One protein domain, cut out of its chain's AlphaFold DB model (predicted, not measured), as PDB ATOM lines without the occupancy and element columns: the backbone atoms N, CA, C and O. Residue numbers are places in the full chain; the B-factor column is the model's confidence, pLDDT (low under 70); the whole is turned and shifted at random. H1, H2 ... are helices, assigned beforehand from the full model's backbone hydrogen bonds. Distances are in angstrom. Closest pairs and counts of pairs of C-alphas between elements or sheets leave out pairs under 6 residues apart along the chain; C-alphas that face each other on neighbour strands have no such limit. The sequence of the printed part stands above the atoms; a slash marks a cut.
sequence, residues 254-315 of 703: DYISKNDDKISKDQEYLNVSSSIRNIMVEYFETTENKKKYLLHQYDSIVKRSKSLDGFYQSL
ATOM      1  N   ASP A 254     193.512 224.123 303.207       31.11
ATOM      2  CA  ASP A 254     194.784 224.500 303.798       31.11
ATOM      3  C   ASP A 254     195.402 223.380 304.668       31.11
ATOM      4  O   ASP A 254     196.608 223.402 304.879       31.11
ATOM      5  N   TYR A 255     194.625 222.387 305.137       35.69
ATOM      6  CA  TYR A 255     195.148 221.180 305.803       35.69
ATOM      7  C   TYR A 255     195.111 219.893 304.966       35.69
ATOM      8  O   TYR A 255     195.625 218.871 305.411       35.69
ATOM      9  N   ILE A 256     194.576 219.927 303.744       34.88
ATOM     10  CA  ILE A 256     194.944 218.943 302.720       34.88
ATOM     11  C   ILE A 256     196.122 219.576 301.990       34.88
ATOM     12  O   ILE A 256     195.974 220.191 300.932       34.88
ATOM     13  N   SER A 257     197.291 219.516 302.629       32.03
ATOM     14  CA  SER A 257     198.525 219.950 302.001       32.03
ATOM     15  C   SER A 257     198.615 219.314 300.620       32.03
ATOM     16  O   SER A 257     198.483 218.104 300.471       32.03
ATOM     17  N   LYS A 258     198.925 220.130 299.611       34.31
ATOM     18  CA  LYS A 258     199.474 219.666 298.327       34.31
ATOM     19  C   LYS A 258     200.857 219.004 298.476       34.31
ATOM     20  O   LYS A 258     201.513 218.756 297.473       34.31
ATOM     21  N   ASN A 259     201.292 218.741 299.707       33.97
ATOM     22  CA  ASN A 259     202.418 217.880 300.000       33.97
ATOM     23  C   ASN A 259     201.885 216.465 300.189       33.97
ATOM     24  O   ASN A 259     200.982 216.252 300.998       33.97
ATOM     25  N   ASP A 260     202.478 215.546 299.437       35.56
ATOM     26  CA  ASP A 260     202.315 214.090 299.409       35.56
ATOM     27  C   ASP A 260     202.566 213.365 300.753       35.56
ATOM     28  O   ASP A 260     202.931 212.190 300.780       35.56
ATOM     29  N   ASP A 261     202.320 214.010 301.891       38.62
ATOM     30  CA  ASP A 261     202.277 213.328 303.173       38.62
ATOM     31  C   ASP A 261     200.889 212.710 303.324       38.62
ATOM     32  O   ASP A 261     199.909 213.372 303.672       38.62
ATOM     33  N   LYS A 262     200.800 211.412 303.011       40.53
ATOM     34  CA  LYS A 262     199.650 210.555 303.324       40.53
ATOM     35  C   LYS A 262     199.228 210.803 304.775       40.53
ATOM     36  O   LYS A 262     199.793 210.200 305.686       40.53
ATOM     37  N   ILE A 263     198.209 211.639 304.988       46.25
ATOM     38  CA  ILE A 263     197.450 211.653 306.241       46.25
ATOM     39  C   ILE A 263     197.061 210.194 306.461       46.25
ATOM     40  O   ILE A 263     196.400 209.594 305.607       46.25
ATOM     41  N   SER A 264     197.564 209.576 307.533       54.16
ATOM     42  CA  SER A 264     197.246 208.176 307.782       54.16
ATOM     43  C   SER A 264     195.722 208.053 307.879       54.16
ATOM     44  O   SER A 264     195.044 208.951 308.389       54.16
ATOM     45  N   LYS A 265     195.159 206.942 307.392       52.34
ATOM     46  CA  LYS A 265     193.717 206.653 307.526       52.34
ATOM     47  C   LYS A 265     193.228 206.759 308.983       52.34
ATOM     48  O   LYS A 265     192.038 206.951 309.217       52.34
ATOM     49  N   ASP A 266     194.150 206.695 309.943       54.09
ATOM     50  CA  ASP A 266     193.897 206.804 311.376       54.09
ATOM     51  C   ASP A 266     193.640 208.249 311.853       54.09
ATOM     52  O   ASP A 266     193.186 208.430 312.977       54.09
ATOM     53  N   GLN A 267     193.863 209.279 311.023       66.00
ATOM     54  CA  GLN A 267     193.717 210.694 311.411       66.00
ATOM     55  C   GLN A 267     192.593 211.441 310.658       66.00
ATOM     56  O   GLN A 267     192.197 212.540 311.049       66.00
ATOM     57  N   GLU A 268     192.018 210.853 309.604       75.75
ATOM     58  CA  GLU A 268     190.985 211.488 308.767       75.75
ATOM     59  C   GLU A 268     189.707 211.843 309.552       75.75
ATOM     60  O   GLU A 268     189.156 212.940 309.405       75.75
ATOM     61  N   TYR A 269     189.270 210.964 310.462       80.94
ATOM     62  CA  TYR A 269     188.081 211.210 311.284       80.94
ATOM     63  C   TYR A 269     188.263 212.401 312.241       80.94
ATOM     64  O   TYR A 269     187.277 213.044 312.593       80.94
ATOM     65  N   LEU A 270     189.498 212.750 312.629       80.56
ATOM     66  CA  LEU A 270     189.763 213.889 313.513       80.56
ATOM     67  C   LEU A 270     189.527 215.227 312.799       80.56
ATOM     68  O   LEU A 270     188.912 216.130 313.377       80.56
ATOM     69  N   ASN A 271     189.876 215.321 311.514       80.75
ATOM     70  CA  ASN A 271     189.590 216.499 310.687       80.75
ATOM     71  C   ASN A 271     188.082 216.672 310.448       80.75
ATOM     72  O   ASN A 271     187.529 217.764 310.630       80.75
ATOM     73  N   VAL A 272     187.396 215.576 310.102       85.44
ATOM     74  CA  VAL A 272     185.934 215.565 309.931       85.44
ATOM     75  C   VAL A 272     185.249 215.941 311.244       85.44
ATOM     76  O   VAL A 272     184.376 216.809 311.264       85.44
ATOM     77  N   SER A 273     185.686 215.347 312.356       86.31
ATOM     78  CA  SER A 273     185.079 215.591 313.660       86.31
ATOM     79  C   SER A 273     185.233 217.039 314.126       86.31
ATOM     80  O   SER A 273     184.305 217.587 314.719       86.31
ATOM     81  N   SER A 274     186.350 217.697 313.814       82.69
ATOM     82  CA  SER A 274     186.550 219.112 314.142       82.69
ATOM     83  C   SER A 274     185.563 220.009 313.388       82.69
ATOM     84  O   SER A 274     184.978 220.917 313.975       82.69
ATOM     85  N   SER A 275     185.304 219.708 312.111       85.56
ATOM     86  CA  SER A 275     184.330 220.448 311.294       85.56
ATOM     87  C   SER A 275     182.900 220.277 311.817       85.56
ATOM     88  O   SER A 275     182.187 221.259 312.012       85.56
ATOM     89  N   ILE A 276     182.501 219.038 312.126       87.75
ATOM     90  CA  ILE A 276     181.176 218.743 312.693       87.75
ATOM     91  C   ILE A 276     181.013 219.386 314.075       87.75
ATOM     92  O   ILE A 276     179.937 219.884 314.396       87.75
ATOM     93  N   ARG A 277     182.077 219.440 314.886       87.69
ATOM     94  CA  ARG A 277     182.040 220.098 316.197       87.69
ATOM     95  C   ARG A 277     181.688 221.579 316.082       87.69
ATOM     96  O   ARG A 277     180.901 222.061 316.889       87.69
ATOM     97  N   ASN A 278     182.231 222.287 315.091       82.94
ATOM     98  CA  ASN A 278     181.903 223.698 314.859       82.94
ATOM     99  C   ASN A 278     180.423 223.874 314.499       82.94
ATOM    100  O   ASN A 278     179.741 224.685 315.119       82.94
ATOM    101  N   ILE A 279     179.903 223.022 313.607       82.62
ATOM    102  CA  ILE A 279     178.471 222.985 313.273       82.62
ATOM    103  C   ILE A 279     177.627 222.733 314.534       82.62
ATOM    104  O   ILE A 279     176.631 223.409 314.764       82.62
ATOM    105  N   MET A 280     178.035 221.797 315.398       81.50
ATOM    106  CA  MET A 280     177.332 221.517 316.656       81.50
ATOM    107  C   MET A 280     177.335 222.701 317.623       81.50
ATOM    108  O   MET A 280     176.339 222.938 318.305       81.50
ATOM    109  N   VAL A 281     178.448 223.434 317.711       79.75
ATOM    110  CA  VAL A 281     178.551 224.628 318.561       79.75
ATOM    111  C   VAL A 281     177.549 225.694 318.119       79.75
ATOM    112  O   VAL A 281     176.938 226.313 318.989       79.75
ATOM    113  N   GLU A 282     177.359 225.883 316.816       73.81
ATOM    114  CA  GLU A 282     176.365 226.808 316.248       73.81
ATOM    115  C   GLU A 282     174.933 226.274 316.355       73.81
ATOM    116  O   GLU A 282     173.989 227.028 316.526       73.81
ATOM    117  N   TYR A 283     174.744 224.959 316.288       75.25
ATOM    118  CA  TYR A 283     173.414 224.360 316.306       75.25
ATOM    119  C   TYR A 283     172.728 224.436 317.690       75.25
ATOM    120  O   TYR A 283     171.505 224.616 317.784       75.25
ATOM    121  N   PHE A 284     173.497 224.286 318.777       72.06
ATOM    122  CA  PHE A 284     172.985 224.337 320.150       72.06
ATOM    123  C   PHE A 284     173.107 225.751 320.733       72.06
ATOM    124  O   PHE A 284     174.107 226.083 321.378       72.06
ATOM    125  N   GLU A 285     172.077 226.576 320.545       59.75
ATOM    126  CA  GLU A 285     172.084 227.973 321.012       59.75
ATOM    127  C   GLU A 285     171.218 228.254 322.246       59.75
ATOM    128  O   GLU A 285     171.400 229.284 322.883       59.75
ATOM    129  N   THR A 286     170.337 227.347 322.674       54.34
ATOM    130  CA  THR A 286     169.258 227.753 323.598       54.34
ATOM    131  C   THR A 286     169.487 227.470 325.085       54.34
ATOM    132  O   THR A 286     168.724 227.964 325.903       54.34
ATOM    133  N   THR A 287     170.538 226.745 325.491       56.69
ATOM    134  CA  THR A 287     170.937 226.625 326.916       56.69
ATOM    135  C   THR A 287     172.399 226.189 327.065       56.69
ATOM    136  O   THR A 287     172.804 225.139 326.562       56.69
ATOM    137  N   GLU A 288     173.192 226.953 327.819       62.97
ATOM    138  CA  GLU A 288     174.634 226.712 328.003       62.97
ATOM    139  C   GLU A 288     174.934 225.324 328.605       62.97
ATOM    140  O   GLU A 288     175.830 224.610 328.148       62.97
ATOM    141  N   ASN A 289     174.103 224.871 329.550       64.75
ATOM    142  CA  ASN A 289     174.252 223.562 330.193       64.75
ATOM    143  C   ASN A 289     173.974 222.383 329.242       64.75
ATOM    144  O   ASN A 289     174.747 221.421 329.210       64.75
ATOM    145  N   LYS A 290     172.906 222.450 328.430       70.56
ATOM    146  CA  LYS A 290     172.569 221.396 327.453       70.56
ATOM    147  C   LYS A 290     173.614 221.337 326.341       70.56
ATOM    148  O   LYS A 290     174.072 220.250 325.993       70.56
ATOM    149  N   LYS A 291     174.043 222.503 325.847       76.81
ATOM    150  CA  LYS A 291     175.135 222.642 324.877       76.81
ATOM    151  C   LYS A 291     176.411 221.974 325.383       76.81
ATOM    152  O   LYS A 291     176.966 221.116 324.700       76.81
ATOM    153  N   LYS A 292     176.845 222.307 326.604       81.56
ATOM    154  CA  LYS A 292     178.053 221.738 327.218       81.56
ATOM    155  C   LYS A 292     177.965 220.218 327.358       81.56
ATOM    156  O   LYS A 292     178.919 219.524 327.013       81.56
ATOM    157  N   TYR A 293     176.826 219.694 327.812       84.25
ATOM    158  CA  TYR A 293     176.611 218.250 327.925       84.25
ATOM    159  C   TYR A 293     176.704 217.537 326.567       84.25
ATOM    160  O   TYR A 293     177.424 216.546 326.442       84.25
ATOM    161  N   LEU A 294     176.019 218.048 325.539       85.44
ATOM    162  CA  LEU A 294     176.001 217.436 324.207       85.44
ATOM    163  C   LEU A 294     177.372 217.495 323.523       85.44
ATOM    164  O   LEU A 294     177.803 216.500 322.942       85.44
ATOM    165  N   LEU A 295     178.094 218.610 323.661       87.81
ATOM    166  CA  LEU A 295     179.472 218.723 323.178       87.81
ATOM    167  C   LEU A 295     180.417 217.770 323.919       87.81
ATOM    168  O   LEU A 295     181.253 217.139 323.287       87.81
ATOM    169  N   HIS A 296     180.249 217.574 325.230       89.62
ATOM    170  CA  HIS A 296     181.054 216.606 325.982       89.62
ATOM    171  C   HIS A 296     180.795 215.153 325.539       89.62
ATOM    172  O   HIS A 296     181.728 214.351 325.424       89.62
ATOM    173  N   GLN A 297     179.534 214.794 325.273       90.38
ATOM    174  CA  GLN A 297     179.180 213.482 324.716       90.38
ATOM    175  C   GLN A 297     179.816 213.276 323.338       90.38
ATOM    176  O   GLN A 297     180.390 212.217 323.079       90.38
ATOM    177  N   TYR A 298     179.774 214.302 322.490       92.38
ATOM    178  CA  TYR A 298     180.426 214.292 321.188       92.38
ATOM    179  C   TYR A 298     181.949 214.142 321.295       92.38
ATOM    180  O   TYR A 298     182.518 213.237 320.689       92.38
ATOM    181  N   ASP A 299     182.607 214.936 322.138       91.94
ATOM    182  CA  ASP A 299     184.056 214.857 322.359       91.94
ATOM    183  C   ASP A 299     184.463 213.458 322.876       91.94
ATOM    184  O   ASP A 299     185.518 212.926 322.527       91.94
ATOM    185  N   SER A 300     183.592 212.803 323.653       93.38
ATOM    186  CA  SER A 300     183.774 211.416 324.110       93.38
ATOM    187  C   SER A 300     183.600 210.374 322.998       93.38
ATOM    188  O   SER A 300     184.151 209.275 323.093       93.38
ATOM    189  N   ILE A 301     182.814 210.668 321.961       93.50
ATOM    190  CA  ILE A 301     182.714 209.832 320.756       93.50
ATOM    191  C   ILE A 301     184.014 209.939 319.969       93.50
ATOM    192  O   ILE A 301     184.642 208.913 319.729       93.50
ATOM    193  N   VAL A 302     184.461 211.165 319.683       90.81
ATOM    194  CA  VAL A 302     185.700 211.431 318.940       90.81
ATOM    195  C   VAL A 302     186.891 210.712 319.574       90.81
ATOM    196  O   VAL A 302     187.593 209.984 318.885       90.81
ATOM    197  N   LYS A 303     187.071 210.823 320.898       90.50
ATOM    198  CA  LYS A 303     188.174 210.165 321.626       90.50
ATOM    199  C   LYS A 303     188.166 208.633 321.550       90.50
ATOM    200  O   LYS A 303     189.214 208.015 321.708       90.50
ATOM    201  N   ARG A 304     186.992 208.011 321.400       91.31
ATOM    202  CA  ARG A 304     186.841 206.543 321.369       91.31
ATOM    203  C   ARG A 304     186.895 205.974 319.956       91.31
ATOM    204  O   ARG A 304     187.132 204.776 319.798       91.31
ATOM    205  N   SER A 305     186.644 206.797 318.944       90.19
ATOM    206  CA  SER A 305     186.720 206.394 317.547       90.19
ATOM    207  C   SER A 305     188.170 206.136 317.139       90.19
ATOM    208  O   SER A 305     189.073 206.870 317.515       90.19
ATOM    209  N   LYS A 306     188.393 205.067 316.371       88.38
ATOM    210  CA  LYS A 306     189.711 204.705 315.813       88.38
ATOM    211  C   LYS A 306     189.728 204.706 314.284       88.38
ATOM    212  O   LYS A 306     190.753 204.440 313.678       88.38
ATOM    213  N   SER A 307     188.573 204.933 313.669       88.94
ATOM    214  CA  SER A 307     188.374 204.913 312.227       88.94
ATOM    215  C   SER A 307     187.167 205.766 311.861       88.94
ATOM    216  O   SER A 307     186.319 206.068 312.710       88.94
ATOM    217  N   LEU A 308     187.068 206.105 310.579       88.50
ATOM    218  CA  LEU A 308     185.952 206.865 310.032       88.50
ATOM    219  C   LEU A 308     184.607 206.127 310.194       88.50
ATOM    220  O   LEU A 308     183.636 206.720 310.656       88.50
ATOM    221  N   ASP A 309     184.578 204.813 309.938       90.12
ATOM    222  CA  ASP A 309     183.395 203.963 310.164       90.12
ATOM    223  C   ASP A 309     182.953 203.971 311.637       90.12
ATOM    224  O   ASP A 309     181.776 204.168 311.949       90.12
ATOM    225  N   GLY A 310     183.901 203.795 312.566       90.88
ATOM    226  CA  GLY A 310     183.604 203.788 314.001       90.88
ATOM    227  C   GLY A 310     183.113 205.147 314.509       90.88
ATOM    228  O   GLY A 310     182.268 205.209 315.409       90.88
ATOM    229  N   PHE A 311     183.615 206.236 313.918       92.50
ATOM    230  CA  PHE A 311     183.133 207.588 314.174       92.50
ATOM    231  C   PHE A 311     181.703 207.783 313.667       92.50
ATOM    232  O   PHE A 311     180.843 208.149 314.466       92.50
ATOM    233  N   TYR A 312     181.406 207.466 312.403       91.69
ATOM    234  CA  TYR A 312     180.058 207.633 311.849       91.69
ATOM    235  C   TYR A 312     179.007 206.778 312.548       91.69
ATOM    236  O   TYR A 312     177.930 207.284 312.851       91.69
ATOM    237  N   GLN A 313     179.318 205.529 312.899       89.81
ATOM    238  CA  GLN A 313     178.388 204.682 313.649       89.81
ATOM    239  C   GLN A 313     178.048 205.281 315.025       89.81
ATOM    240  O   GLN A 313     176.890 205.294 315.450       89.81
ATOM    241  N   SER A 314     179.060 205.790 315.732       91.94
ATOM    242  CA  SER A 314     178.879 206.404 317.051       91.94
ATOM    243  C   SER A 314     178.160 207.752 316.956       91.94
ATOM    244  O   SER A 314     177.282 208.037 317.772       91.94
ATOM    245  N   LEU A 315     178.495 208.551 315.940       91.56
ATOM    246  CA  LEU A 315     177.859 209.828 315.642       91.56
ATOM    247  C   LEU A 315     176.381 209.640 315.288       91.56
ATOM    248  O   LEU A 315     175.545 210.325 315.865       91.56
TER     249      LEU A 315
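AT A GLANCE: This is residues 254 to 315 of the 703 residues of the protein "TSPc domain-containing protein" of Bacteroidales bacterium (UniProt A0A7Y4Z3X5). A hairpin of two long helices, H1 and H2, lies side by side and nearly antiparallel, and the short helix H3 folds back at the open end of this hairpin, beside the last part of H2 and the first residues of H1. A tail without a named element, residues 254 to 267, leads into H1 at that same end, and its residues 257 to 262 stick out from the body. The printed part has 62 residues with three named helices, in the order H1, H2, H3, and no named strand; its class is all helix. It is loose, with a radius of gyration of the C-alphas of 13.6 A, and its C-alphas span 44 by 24 by 13 A, an outline only just flat.

HOW THE PARTS SIT: After residues 254 to 267, H1, residues 268 to 283, touches H2, residues 288 to 304. Their closest C-alphas are those of Ser 273 and Val 302, 6.8 A apart. They run opposite ways at a shallow tilt of 9 degrees and form a helical hairpin. H3, residues 308 to 315, touches H2 at residues 298 to 302 of H2 alone, and the closest C-alphas, those of Ile 301 and Ser 314, are 6.3 A apart. H2 and H3 run opposite ways at a shallow tilt of 30 degrees and form a second helical hairpin. H1 and H3 only just touch, with 3 pairs of C-alphas within 8 A, through residues 268 to 269 of H1 alone; the closest are the C-alphas of Tyr 269 and Leu 308, 5.0 A apart. These two run the same way at a shallow tilt of 26 degrees. The helix packing is mostly aligned, with the three touching pairs at a shallow tilt. In H1 and H3 every O i to N i+4 pair is within hydrogen-bond range; in H2 12 of 13 are.

IN THESE COORDINATES: H1 begins at C-alpha 268, at (190.985, 211.488, 308.767), and measures 23.0 A from first to last C-alpha. H2, from Glu 288 to Arg 304, is the longest helix by residues, with 17, and measures 24.5 A; its C-alpha 288 is at (174.634, 226.712, 328.003). H3, eight residues from Leu 308, ends at C-alpha 315, at (177.859, 209.828, 315.642).

THE WHOLE: The two C-alphas farthest apart are those of Asp 260 and Thr 287, at 43.6 A. Residues 285 to 290, of which 288 to 290 belong to H2, also stand free. Without the stretches that stand free, the body has 50 residues and spans 31 by 25 by 13 A. The links from H1 to H2 and from H2 to H3 are tight, and the printed part has no cut. The mean pLDDT of the printed part is 73.8, and the model's confidence is low, under 70, at residues 254 to 267 and 285 to 289.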